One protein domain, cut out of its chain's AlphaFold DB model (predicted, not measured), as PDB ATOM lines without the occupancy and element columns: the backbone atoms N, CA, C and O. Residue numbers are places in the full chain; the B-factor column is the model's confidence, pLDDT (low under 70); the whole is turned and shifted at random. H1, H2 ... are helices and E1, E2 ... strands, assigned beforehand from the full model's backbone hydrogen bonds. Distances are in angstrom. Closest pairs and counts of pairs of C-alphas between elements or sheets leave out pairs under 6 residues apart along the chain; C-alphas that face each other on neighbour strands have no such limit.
ATOM      1  N   LYS A   3      -3.691  -5.076  58.285       86.00
ATOM      2  CA  LYS A   3      -2.766  -4.841  59.413       86.00
ATOM      3  C   LYS A   3      -3.478  -4.411  60.708       86.00
ATOM      4  O   LYS A   3      -3.010  -4.741  61.786       86.00
ATOM      5  N   PHE A   4      -4.569  -3.654  60.594       89.38
ATOM      6  CA  PHE A   4      -5.343  -3.146  61.732       89.38
ATOM      7  C   PHE A   4      -6.592  -3.991  62.010       89.38
ATOM      8  O   PHE A   4      -7.058  -4.037  63.139       89.38
ATOM      9  N   PHE A   5      -7.111  -4.674  60.987       89.38
ATOM     10  CA  PHE A   5      -8.286  -5.539  61.061       89.38
ATOM     11  C   PHE A   5      -7.997  -6.849  60.312       89.38
ATOM     12  O   PHE A   5      -8.356  -6.959  59.137       89.38
ATOM     13  N   PRO A   6      -7.315  -7.822  60.946       86.62
ATOM     14  CA  PRO A   6      -6.924  -9.079  60.298       86.62
ATOM     15  C   PRO A   6      -8.109  -9.850  59.707       86.62
ATOM     16  O   PRO A   6      -8.003 -10.424  58.627       86.62
ATOM     17  N   GLU A   7      -9.259  -9.765  60.376       87.19
ATOM     18  CA  GLU A   7     -10.518 -10.414  59.998       87.19
ATOM     19  C   GLU A   7     -11.288  -9.705  58.872       87.19
ATOM     20  O   GLU A   7     -12.335 -10.193  58.440       87.19
ATOM     21  N   ALA A   8     -10.829  -8.537  58.409       91.94
ATOM     22  CA  ALA A   8     -11.534  -7.781  57.381       91.94
ATOM     23  C   ALA A   8     -11.534  -8.536  56.046       91.94
ATOM     24  O   ALA A   8     -10.472  -8.842  55.501       91.94
ATOM     25  N   VAL A   9     -12.729  -8.752  55.492       94.19
ATOM     26  CA  VAL A   9     -12.921  -9.274  54.136       94.19
ATOM     27  C   VAL A   9     -12.915  -8.126  53.137       94.19
ATOM     28  O   VAL A   9     -13.705  -7.188  53.254       94.19
ATOM     29  N   THR A  10     -12.039  -8.200  52.141       96.38
ATOM     30  CA  THR A  10     -11.912  -7.175  51.102       96.38
ATOM     31  C   THR A  10     -12.474  -7.658  49.769       96.38
ATOM     32  O   THR A  10     -12.138  -8.733  49.281       96.38
ATOM     33  N   ILE A  11     -13.340  -6.847  49.158       97.50
ATOM     34  CA  ILE A  11     -13.977  -7.156  47.873       97.50
ATOM     35  C   ILE A  11     -13.620  -6.058  46.875       97.50
ATOM     36  O   ILE A  11     -13.893  -4.883  47.123       97.50
ATOM     37  N   PHE A  12     -13.023  -6.434  45.748       97.12
ATOM     38  CA  PHE A  12     -12.765  -5.538  44.630       97.12
ATOM     39  C   PHE A  12     -13.890  -5.668  43.597       97.12
ATOM     40  O   PHE A  12     -14.124  -6.752  43.063       97.12
ATOM     41  N   LEU A  13     -14.584  -4.569  43.296       95.31
ATOM     42  CA  LEU A  13     -15.604  -4.527  42.243       95.31
ATOM     43  C   LEU A  13     -14.961  -4.103  40.924       95.31
ATOM     44  O   LEU A  13     -14.637  -2.931  40.734       95.31
ATOM     45  N   LEU A  14     -14.797  -5.054  40.007       95.19
ATOM     46  CA  LEU A  14     -14.138  -4.836  38.722       95.19
ATOM     47  C   LEU A  14     -15.188  -4.650  37.611       95.19
ATOM     48  O   LEU A  14     -16.046  -5.518  37.453       95.19
ATOM     49  N   PRO A  15     -15.172  -3.559  36.829       92.81
ATOM     50  CA  PRO A  15     -16.001  -3.468  35.627       92.81
ATOM     51  C   PRO A  15     -15.550  -4.503  34.576       92.81
ATOM     52  O   PRO A  15     -14.372  -4.858  34.549       92.81
ATOM     53  N   PRO A  16     -16.439  -4.964  33.678       93.19
ATOM     54  CA  PRO A  16     -16.082  -5.932  32.634       93.19
ATOM     55  C   PRO A  16     -15.089  -5.359  31.610       93.19
ATOM     56  O   PRO A  16     -14.344  -6.107  30.984       93.19
ATOM     57  N   SER A  17     -15.044  -4.032  31.445       94.00
ATOM     58  CA  SER A  17     -14.073  -3.339  30.598       94.00
ATOM     59  C   SER A  17     -13.853  -1.890  31.052       94.00
ATOM     60  O   SER A  17     -14.663  -1.308  31.782       94.00
ATOM     61  N   PHE A  18     -12.762  -1.269  30.595       93.12
ATOM     62  CA  PHE A  18     -12.534   0.168  30.805       93.12
ATOM     63  C   PHE A  18     -13.519   1.044  30.022       93.12
ATOM     64  O   PHE A  18     -13.827   2.151  30.459       93.12
ATOM     65  N   GLU A  19     -14.035   0.553  28.897       92.25
ATOM     66  CA  GLU A  19     -15.078   1.232  28.126       92.25
ATOM     67  C   GLU A  19     -16.393   1.282  28.911       92.25
ATOM     68  O   GLU A  19     -17.005   2.340  29.037       92.25
ATOM     69  N   GLU A  20     -16.769   0.170  29.547       90.81
ATOM     70  CA  GLU A  20     -17.920   0.117  30.444       90.81
ATOM     71  C   GLU A  20     -17.743   1.069  31.633       90.81
ATOM     72  O   GLU A  20     -18.662   1.801  32.008       90.81
ATOM     73  N   LEU A  21     -16.543   1.094  32.222       90.06
ATOM     74  CA  LEU A  21     -16.223   2.018  33.306       90.06
ATOM     75  C   LEU A  21     -16.368   3.477  32.864       90.06
ATOM     76  O   LEU A  21     -16.971   4.272  33.587       90.06
ATOM     77  N   LYS A  22     -15.851   3.819  31.679       90.19
ATOM     78  CA  LYS A  22     -15.980   5.150  31.080       90.19
ATOM     79  C   LYS A  22     -17.452   5.525  30.915       90.19
ATOM     80  O   LYS A  22     -17.872   6.538  31.471       90.19
ATOM     81  N   ARG A  23     -18.250   4.651  30.286       89.50
ATOM     82  CA  ARG A  23     -19.694   4.846  30.090       89.50
ATOM     83  C   ARG A  23     -20.424   5.100  31.410       89.50
ATOM     84  O   ARG A  23     -21.265   5.991  31.498       89.50
ATOM     85  N   ARG A  24     -20.088   4.351  32.467       86.69
ATOM     86  CA  ARG A  24     -20.672   4.524  33.813       86.69
ATOM     87  C   ARG A  24     -20.262   5.832  34.486       86.69
ATOM     88  O   ARG A  24     -21.052   6.381  35.251       86.69
ATOM     89  N   ILE A  25     -19.036   6.304  34.266       84.88
ATOM     90  CA  ILE A  25     -18.569   7.593  34.791       84.88
ATOM     91  C   ILE A  25     -19.302   8.735  34.079       84.88
ATOM     92  O   ILE A  25     -19.804   9.633  34.750       84.88
ATOM     93  N   GLU A  26     -19.413   8.675  32.754       85.88
ATOM     94  CA  GLU A  26     -20.086   9.690  31.932       85.88
ATOM     95  C   GLU A  26     -21.593   9.748  32.220       85.88
ATOM     96  O   GLU A  26     -22.140  10.820  32.473       85.88
ATOM     97  N   GLY A  27     -22.258   8.591  32.316       83.56
ATOM     98  CA  GLY A  27     -23.694   8.497  32.611       83.56
ATOM     99  C   GLY A  27     -24.112   9.031  33.989       83.56
ATOM    100  O   GLY A  27     -25.298   9.233  34.233       83.56
ATOM    101  N   ARG A  28     -23.160   9.295  34.895       80.50
ATOM    102  CA  ARG A  28     -23.414   9.931  36.201       80.50
ATOM    103  C   ARG A  28     -23.391  11.467  36.145       80.50
ATOM    104  O   ARG A  28     -23.424  12.100  37.196       80.50
ATOM    105  N   GLY A  29     -23.320  12.062  34.952       69.00
ATOM    106  CA  GLY A  29     -23.338  13.517  34.766       69.00
ATOM    107  C   GLY A  29     -22.017  14.207  35.120       69.00
ATOM    108  O   GLY A  29     -21.999  15.413  35.359       69.00
ATOM    109  N   TYR A  30     -20.906  13.465  35.181       63.44
ATOM    110  CA  TYR A  30     -19.590  14.076  35.354       63.44
ATOM    111  C   TYR A  30     -19.161  14.727  34.038       63.44
ATOM    112  O   TYR A  30     -18.885  14.034  33.064       63.44
ATOM    113  N   VAL A  31     -19.100  16.058  34.036       57.41
ATOM    114  CA  VAL A  31     -18.621  16.871  32.911       57.41
ATOM    115  C   VAL A  31     -17.156  16.518  32.603       57.41
ATOM    116  O   VAL A  31     -16.368  16.303  33.527       57.41
ATOM    117  N   ASP A  32     -16.815  16.467  31.313       59.25
ATOM    118  CA  ASP A  32     -15.607  15.932  30.647       59.25
ATOM    119  C   ASP A  32     -14.227  16.130  31.314       59.25
ATOM    120  O   ASP A  32     -13.271  15.420  30.996       59.25
ATOM    121  N   SER A  33     -14.070  17.046  32.268       60.09
ATOM    122  CA  SER A  33     -12.767  17.412  32.838       60.09
ATOM    123  C   SER A  33     -12.149  16.374  33.790       60.09
ATOM    124  O   SER A  33     -10.972  16.498  34.138       60.09
ATOM    125  N   ASN A  34     -12.889  15.335  34.207       77.12
ATOM    126  CA  ASN A  34     -12.392  14.348  35.181       77.12
ATOM    127  C   ASN A  34     -12.505  12.872  34.742       77.12
ATOM    128  O   ASN A  34     -12.042  11.986  35.459       77.12
ATOM    129  N   VAL A  35     -13.079  12.569  33.573       84.69
ATOM    130  CA  VAL A  35     -13.248  11.172  33.114       84.69
ATOM    131  C   VAL A  35     -11.893  10.508  32.867       84.69
ATOM    132  O   VAL A  35     -11.616   9.446  33.423       84.69
ATOM    133  N   SER A  36     -11.012  11.165  32.109       86.19
ATOM    134  CA  SER A  36      -9.682  10.636  31.777       86.19
ATOM    135  C   SER A  36      -8.825  10.402  33.019       86.19
ATOM    136  O   SER A  36      -8.233   9.339  33.157       86.19
ATOM    137  N   LYS A  37      -8.815  11.344  33.972       89.00
ATOM    138  CA  LYS A  37      -8.074  11.185  35.235       89.00
ATOM    139  C   LYS A  37      -8.578   9.986  36.032       89.00
ATOM    140  O   LYS A  37      -7.776   9.190  36.495       89.00
ATOM    141  N   ARG A  38      -9.898   9.820  36.143       89.00
ATOM    142  CA  ARG A  38     -10.504   8.680  36.847       89.00
ATOM    143  C   ARG A  38     -10.219   7.347  36.161       89.00
ATOM    144  O   ARG A  38      -9.999   6.359  36.854       89.00
ATOM    145  N   LEU A  39     -10.205   7.310  34.828       90.75
ATOM    146  CA  LEU A  39      -9.814   6.115  34.078       90.75
ATOM    147  C   LEU A  39      -8.339   5.769  34.289       90.75
ATOM    148  O   LEU A  39      -8.025   4.603  34.508       90.75
ATOM    149  N   GLU A  40      -7.447   6.760  34.272       92.56
ATOM    150  CA  GLU A  40      -6.026   6.547  34.568       92.56
ATOM    151  C   GLU A  40      -5.815   6.062  36.008       92.56
ATOM    152  O   GLU A  40      -5.086   5.097  36.229       92.56
ATOM    153  N   THR A  41      -6.524   6.638  36.986       91.88
ATOM    154  CA  THR A  41      -6.538   6.121  38.362       91.88
ATOM    155  C   THR A  41      -6.989   4.663  38.400       91.88
ATOM    156  O   THR A  41      -6.294   3.826  38.968       91.88
ATOM    157  N   ALA A  42      -8.098   4.324  37.734       91.69
ATOM    158  CA  ALA A  42      -8.596   2.953  37.696       91.69
ATOM    159  C   ALA A  42      -7.584   1.981  37.069       91.69
ATOM    160  O   ALA A  42      -7.389   0.888  37.592       91.69
ATOM    161  N   LYS A  43      -6.884   2.371  35.995       94.06
ATOM    162  CA  LYS A  43      -5.805   1.556  35.408       94.06
ATOM    163  C   LYS A  43      -4.671   1.288  36.401       94.06
ATOM    164  O   LYS A  43      -4.122   0.190  36.394       94.06
ATOM    165  N   GLY A  44      -4.346   2.258  37.257       95.12
ATOM    166  CA  GLY A  44      -3.373   2.092  38.339       95.12
ATOM    167  C   GLY A  44      -3.875   1.222  39.500       95.12
ATOM    168  O   GLY A  44      -3.086   0.510  40.116       95.12
ATOM    169  N   GLU A  45      -5.179   1.237  39.784       94.25
ATOM    170  CA  GLU A  45      -5.790   0.480  40.886       94.25
ATOM    171  C   GLU A  45      -6.112  -0.978  40.534       94.25
ATOM    172  O   GLU A  45      -6.019  -1.845  41.400       94.25
ATOM    173  N   VAL A  46      -6.463  -1.287  39.279       95.75
ATOM    174  CA  VAL A  46      -6.837  -2.650  38.854       95.75
ATOM    175  C   VAL A  46      -5.770  -3.705  39.196       95.75
ATOM    176  O   VAL A  46      -6.140  -4.747  39.740       95.75
ATOM    177  N   PRO A  47      -4.456  -3.481  38.985       96.56
ATOM    178  CA  PRO A  47      -3.427  -4.435  39.400       96.56
ATOM    179  C   PRO A  47      -3.417  -4.729  40.907       96.56
ATOM    180  O   PRO A  47      -2.984  -5.808  41.313       96.56
ATOM    181  N   CYS A  48      -3.899  -3.800  41.741       95.19
ATOM    182  CA  CYS A  48      -4.003  -3.984  43.187       95.19
ATOM    183  C   CYS A  48      -5.125  -4.955  43.582       95.19
ATOM    184  O   CYS A  48      -5.111  -5.445  44.711       95.19
ATOM    185  N   ALA A  49      -6.052  -5.290  42.675       95.69
ATOM    186  CA  ALA A  49      -7.128  -6.248  42.931       95.69
ATOM    187  C   ALA A  49      -6.608  -7.624  43.387       95.69
ATOM    188  O   ALA A  49      -7.268  -8.295  44.171       95.69
ATOM    189  N   ARG A  50      -5.384  -8.013  42.991       95.31
ATOM    190  CA  ARG A  50      -4.721  -9.256  43.440       95.31
ATOM    191  C   ARG A  50      -4.457  -9.332  44.949       95.31
ATOM    192  O   ARG A  50      -4.113 -10.394  45.450       95.31
ATOM    193  N   PHE A  51      -4.546  -8.205  45.654       94.56
ATOM    194  CA  PHE A  51      -4.366  -8.127  47.104       94.56
ATOM    195  C   PHE A  51      -5.698  -8.155  47.873       94.56
ATOM    196  O   PHE A  51      -5.698  -8.022  49.099       94.56
ATOM    197  N   PHE A  52      -6.826  -8.271  47.169       96.25
ATOM    198  CA  PHE A  52      -8.151  -8.393  47.769       96.25
ATOM    199  C   PHE A  52      -8.526  -9.865  47.961       96.25
ATOM    200  O   PHE A  52      -8.033 -10.728  47.242       96.25
ATOM    201  N   ASP A  53      -9.413 -10.147  48.917       96.50
ATOM    202  CA  ASP A  53      -9.896 -11.512  49.166       96.50
ATOM    203  C   ASP A  53     -10.793 -12.021  48.037       96.50
ATOM    204  O   ASP A  53     -10.770 -13.202  47.703       96.50
ATOM    205  N   TYR A  54     -11.582 -11.120  47.446       97.88
ATOM    206  CA  TYR A  54     -12.510 -11.439  46.370       97.88
ATOM    207  C   TYR A  54     -12.458 -10.384  45.269       97.88
ATOM    208  O   TYR A  54     -12.401  -9.185  45.541       97.88
ATOM    209  N   ILE A  55     -12.570 -10.834  44.019       97.69
ATOM    210  CA  ILE A  55     -12.811  -9.980  42.856       97.69
ATOM    211  C   ILE A  55     -14.198 -10.322  42.319       97.69
ATOM    212  O   ILE A  55     -14.472 -11.468  41.968       97.69
ATOM    213  N   VAL A  56     -15.078  -9.327  42.249       98.00
ATOM    214  CA  VAL A  56     -16.428  -9.469  41.697       98.00
ATOM    215  C   VAL A  56     -16.509  -8.664  40.408       98.00
ATOM    216  O   VAL A  56     -16.390  -7.438  40.425       98.00
ATOM    217  N   ILE A  57     -16.738  -9.359  39.292       96.12
ATOM    218  CA  ILE A  57     -17.008  -8.713  38.006       96.12
ATOM    219  C   ILE A  57     -18.407  -8.099  38.050       96.12
ATOM    220  O   ILE A  57     -19.409  -8.799  38.209       96.12
ATOM    221  N   ASN A  58     -18.465  -6.781  37.911       94.50
ATOM    222  CA  ASN A  58     -19.677  -5.982  37.929       94.50
ATOM    223  C   ASN A  58     -20.152  -5.702  36.500       94.50
ATOM    224  O   ASN A  58     -20.151  -4.550  36.063       94.50
ATOM    225  N   ASP A  59     -20.504  -6.760  35.771       92.38
ATOM    226  CA  ASP A  59     -21.113  -6.664  34.441       92.38
ATOM    227  C   ASP A  59     -22.600  -6.301  34.575       92.38
ATOM    228  O   ASP A  59     -22.999  -5.170  34.288       92.38
ATOM    229  N   TYR A  60     -23.373  -7.190  35.208       92.50
ATOM    230  CA  TYR A  60     -24.774  -6.975  35.564       92.50
ATOM    231  C   TYR A  60     -24.937  -6.663  37.053       92.50
ATOM    232  O   TYR A  60     -24.472  -7.414  37.915       92.50
ATOM    233  N   LEU A  61     -25.655  -5.576  37.365       89.88
ATOM    234  CA  LEU A  61     -25.846  -5.103  38.743       89.88
ATOM    235  C   LEU A  61     -26.429  -6.190  39.656       89.88
ATOM    236  O   LEU A  61     -25.894  -6.427  40.735       89.88
ATOM    237  N   ASN A  62     -27.499  -6.859  39.217       95.69
ATOM    238  CA  ASN A  62     -28.185  -7.868  40.027       95.69
ATOM    239  C   ASN A  62     -27.257  -9.038  40.372       95.69
ATOM    240  O   ASN A  62     -27.181  -9.442  41.528       95.69
ATOM    241  N   GLU A  63     -26.478  -9.531  39.407       96.69
ATOM    242  CA  GLU A  63     -25.509 -10.596  39.670       96.69
ATOM    243  C   GLU A  63     -24.386 -10.156  40.606       96.69
ATOM    244  O   GLU A  63     -23.979 -10.915  41.484       96.69
ATOM    245  N   ALA A  64     -23.858  -8.944  40.421       97.00
ATOM    246  CA  ALA A  64     -22.806  -8.412  41.279       97.00
ATOM    247  C   ALA A  64     -23.296  -8.285  42.729       97.00
ATOM    248  O   ALA A  64     -22.573  -8.638  43.660       97.00
ATOM    249  N   VAL A  65     -24.545  -7.847  42.914       97.69
ATOM    250  CA  VAL A  65     -25.208  -7.785  44.220       97.69
ATOM    251  C   VAL A  65     -25.327  -9.177  44.841       97.69
ATOM    252  O   VAL A  65     -24.942  -9.343  45.996       97.69
ATOM    253  N   GLU A  66     -25.795 -10.182  44.099       98.25
ATOM    254  CA  GLU A  66     -25.918 -11.551  44.621       98.25
ATOM    255  C   GLU A  66     -24.559 -12.173  44.974       98.25
ATOM    256  O   GLU A  66     -24.417 -12.802  46.027       98.25
ATOM    257  N   LYS A  67     -23.516 -11.926  44.171       98.38
ATOM    258  CA  LYS A  67     -22.137 -12.349  44.476       98.38
ATOM    259  C   LYS A  67     -21.637 -11.706  45.777       98.38
ATOM    260  O   LYS A  67     -21.135 -12.405  46.656       98.38
ATOM    261  N   VAL A  68     -21.829 -10.396  45.948       98.06
ATOM    262  CA  VAL A  68     -21.430  -9.680  47.175       98.06
ATOM    263  C   VAL A  68     -22.226 -10.158  48.391       98.06
ATOM    264  O   VAL A  68     -21.635 -10.417  49.438       98.06
ATOM    265  N   LYS A  69     -23.549 -10.332  48.263       98.12
ATOM    266  CA  LYS A  69     -24.387 -10.910  49.327       98.12
ATOM    267  C   LYS A  69     -23.880 -12.286  49.737       98.12
ATOM    268  O   LYS A  69     -23.755 -12.541  50.930       98.12
ATOM    269  N   SER A  70     -23.542 -13.137  48.772       98.19
ATOM    270  CA  SER A  70     -23.027 -14.482  49.036       98.19
ATOM    271  C   SER A  70     -21.719 -14.447  49.829       98.19
ATOM    272  O   SER A  70     -21.576 -15.185  50.802       98.19
ATOM    273  N   ILE A  71     -20.796 -13.538  49.487       97.94
ATOM    274  CA  ILE A  71     -19.548 -13.334  50.242       97.94
ATOM    275  C   ILE A  71     -19.847 -12.900  51.684       97.94
ATOM    276  O   ILE A  71     -19.283 -13.451  52.629       97.94
ATOM    277  N   ILE A  72     -20.761 -11.941  51.871       96.88
ATOM    278  CA  ILE A  72     -21.147 -11.446  53.201       96.88
ATOM    279  C   ILE A  72     -21.794 -12.556  54.037       96.88
ATOM    280  O   ILE A  72     -21.458 -12.713  55.210       96.88
ATOM    281  N   LEU A  73     -22.718 -13.320  53.452       97.00
ATOM    282  CA  LEU A  73     -23.401 -14.419  54.133       97.00
ATOM    283  C   LEU A  73     -22.417 -15.519  54.528       97.00
ATOM    284  O   LEU A  73     -22.416 -15.925  55.686       97.00
ATOM    285  N   SER A  74     -21.536 -15.924  53.610       96.81
ATOM    286  CA  SER A  74     -20.464 -16.889  53.880       96.81
ATOM    287  C   SER A  74     -19.567 -16.432  55.033       96.81
ATOM    288  O   SER A  74     -19.322 -17.181  55.976       96.81
ATOM    289  N   TYR A  75     -19.150 -15.162  55.033       94.88
ATOM    290  CA  TYR A  75     -18.340 -14.617  56.120       94.88
ATOM    291  C   TYR A  75     -19.071 -14.614  57.474       94.88
ATOM    292  O   TYR A  75     -18.454 -14.897  58.498       94.88
ATOM    293  N   ARG A  76     -20.380 -14.327  57.497       93.44
ATOM    294  CA  ARG A  76     -21.190 -14.307  58.731       93.44
ATOM    295  C   ARG A  76     -21.341 -15.677  59.389       93.44
ATOM    296  O   ARG A  76     -21.542 -15.719  60.596       93.44
ATOM    297  N   VAL A  77     -21.243 -16.760  58.621       95.31
ATOM    298  CA  VAL A  77     -21.360 -18.135  59.132       95.31
ATOM    299  C   VAL A  77     -20.007 -18.815  59.370       95.31
ATOM    300  O   VAL A  77     -19.964 -20.014  59.634       95.31
ATOM    301  N   LYS A  78     -18.889 -18.076  59.297       95.25
ATOM    302  CA  LYS A  78     -17.575 -18.593  59.707       95.25
ATOM    303  C   LYS A  78     -17.608 -19.070  61.158       95.25
ATOM    304  O   LYS A  78     -18.146 -18.364  62.013       95.25
ATOM    305  N   LYS A  79     -16.985 -20.223  61.433       94.00
ATOM    306  CA  LYS A  79     -17.013 -20.854  62.762       94.00
ATOM    307  C   LYS A  79     -16.545 -19.900  63.859       94.00
ATOM    308  O   LYS A  79     -17.195 -19.828  64.886       94.00
TER     309      LYS A  79
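This is residues 3 to 79 of the 109 residues of the protein "Guanylate kinase-like domain-containing protein" of Aquifex aeolicus (strain VF5) (UniProt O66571). A parallel sheet, E1 and E2, lies between long helices H2 and H3. The 77 printed residues, mostly helix, run E1, H1, H2, E2, H3; the first four make a strand-helix-strand unit with right-handed crossover. The whole is loose, radius of gyration of the C-alphas 14.9 A, spanning 49 by 30 by 18 A.

E1, residues 11 to 14, is parallel to E2, residues 54 to 57; N 12 and O 54, 2.8 A, are within hydrogen-bond range. The closest C-alphas of E1 and H2, residues 35 to 51, are Phe 12 and Ala 49, 5.9 A; of E2 and H3, residues 61 to 76, Val 56 and Ala 64, 6.5 A. H1, residues 18 to 26, touches residues 35 to 39 of H2 alone, closest C-alphas Ile 25 and Val 35, 6.6 A. Every O i to N i+4 pair is within range in H1 and H3, 8 of 13 in H2.

E1 begins at C-alpha 11, (-13.977, -7.156, 47.873); H3, 22.5 A long, ends at C-alpha 76, (-21.190, -14.307, 58.731).

Residues 29 to 33 have pLDDT under 70.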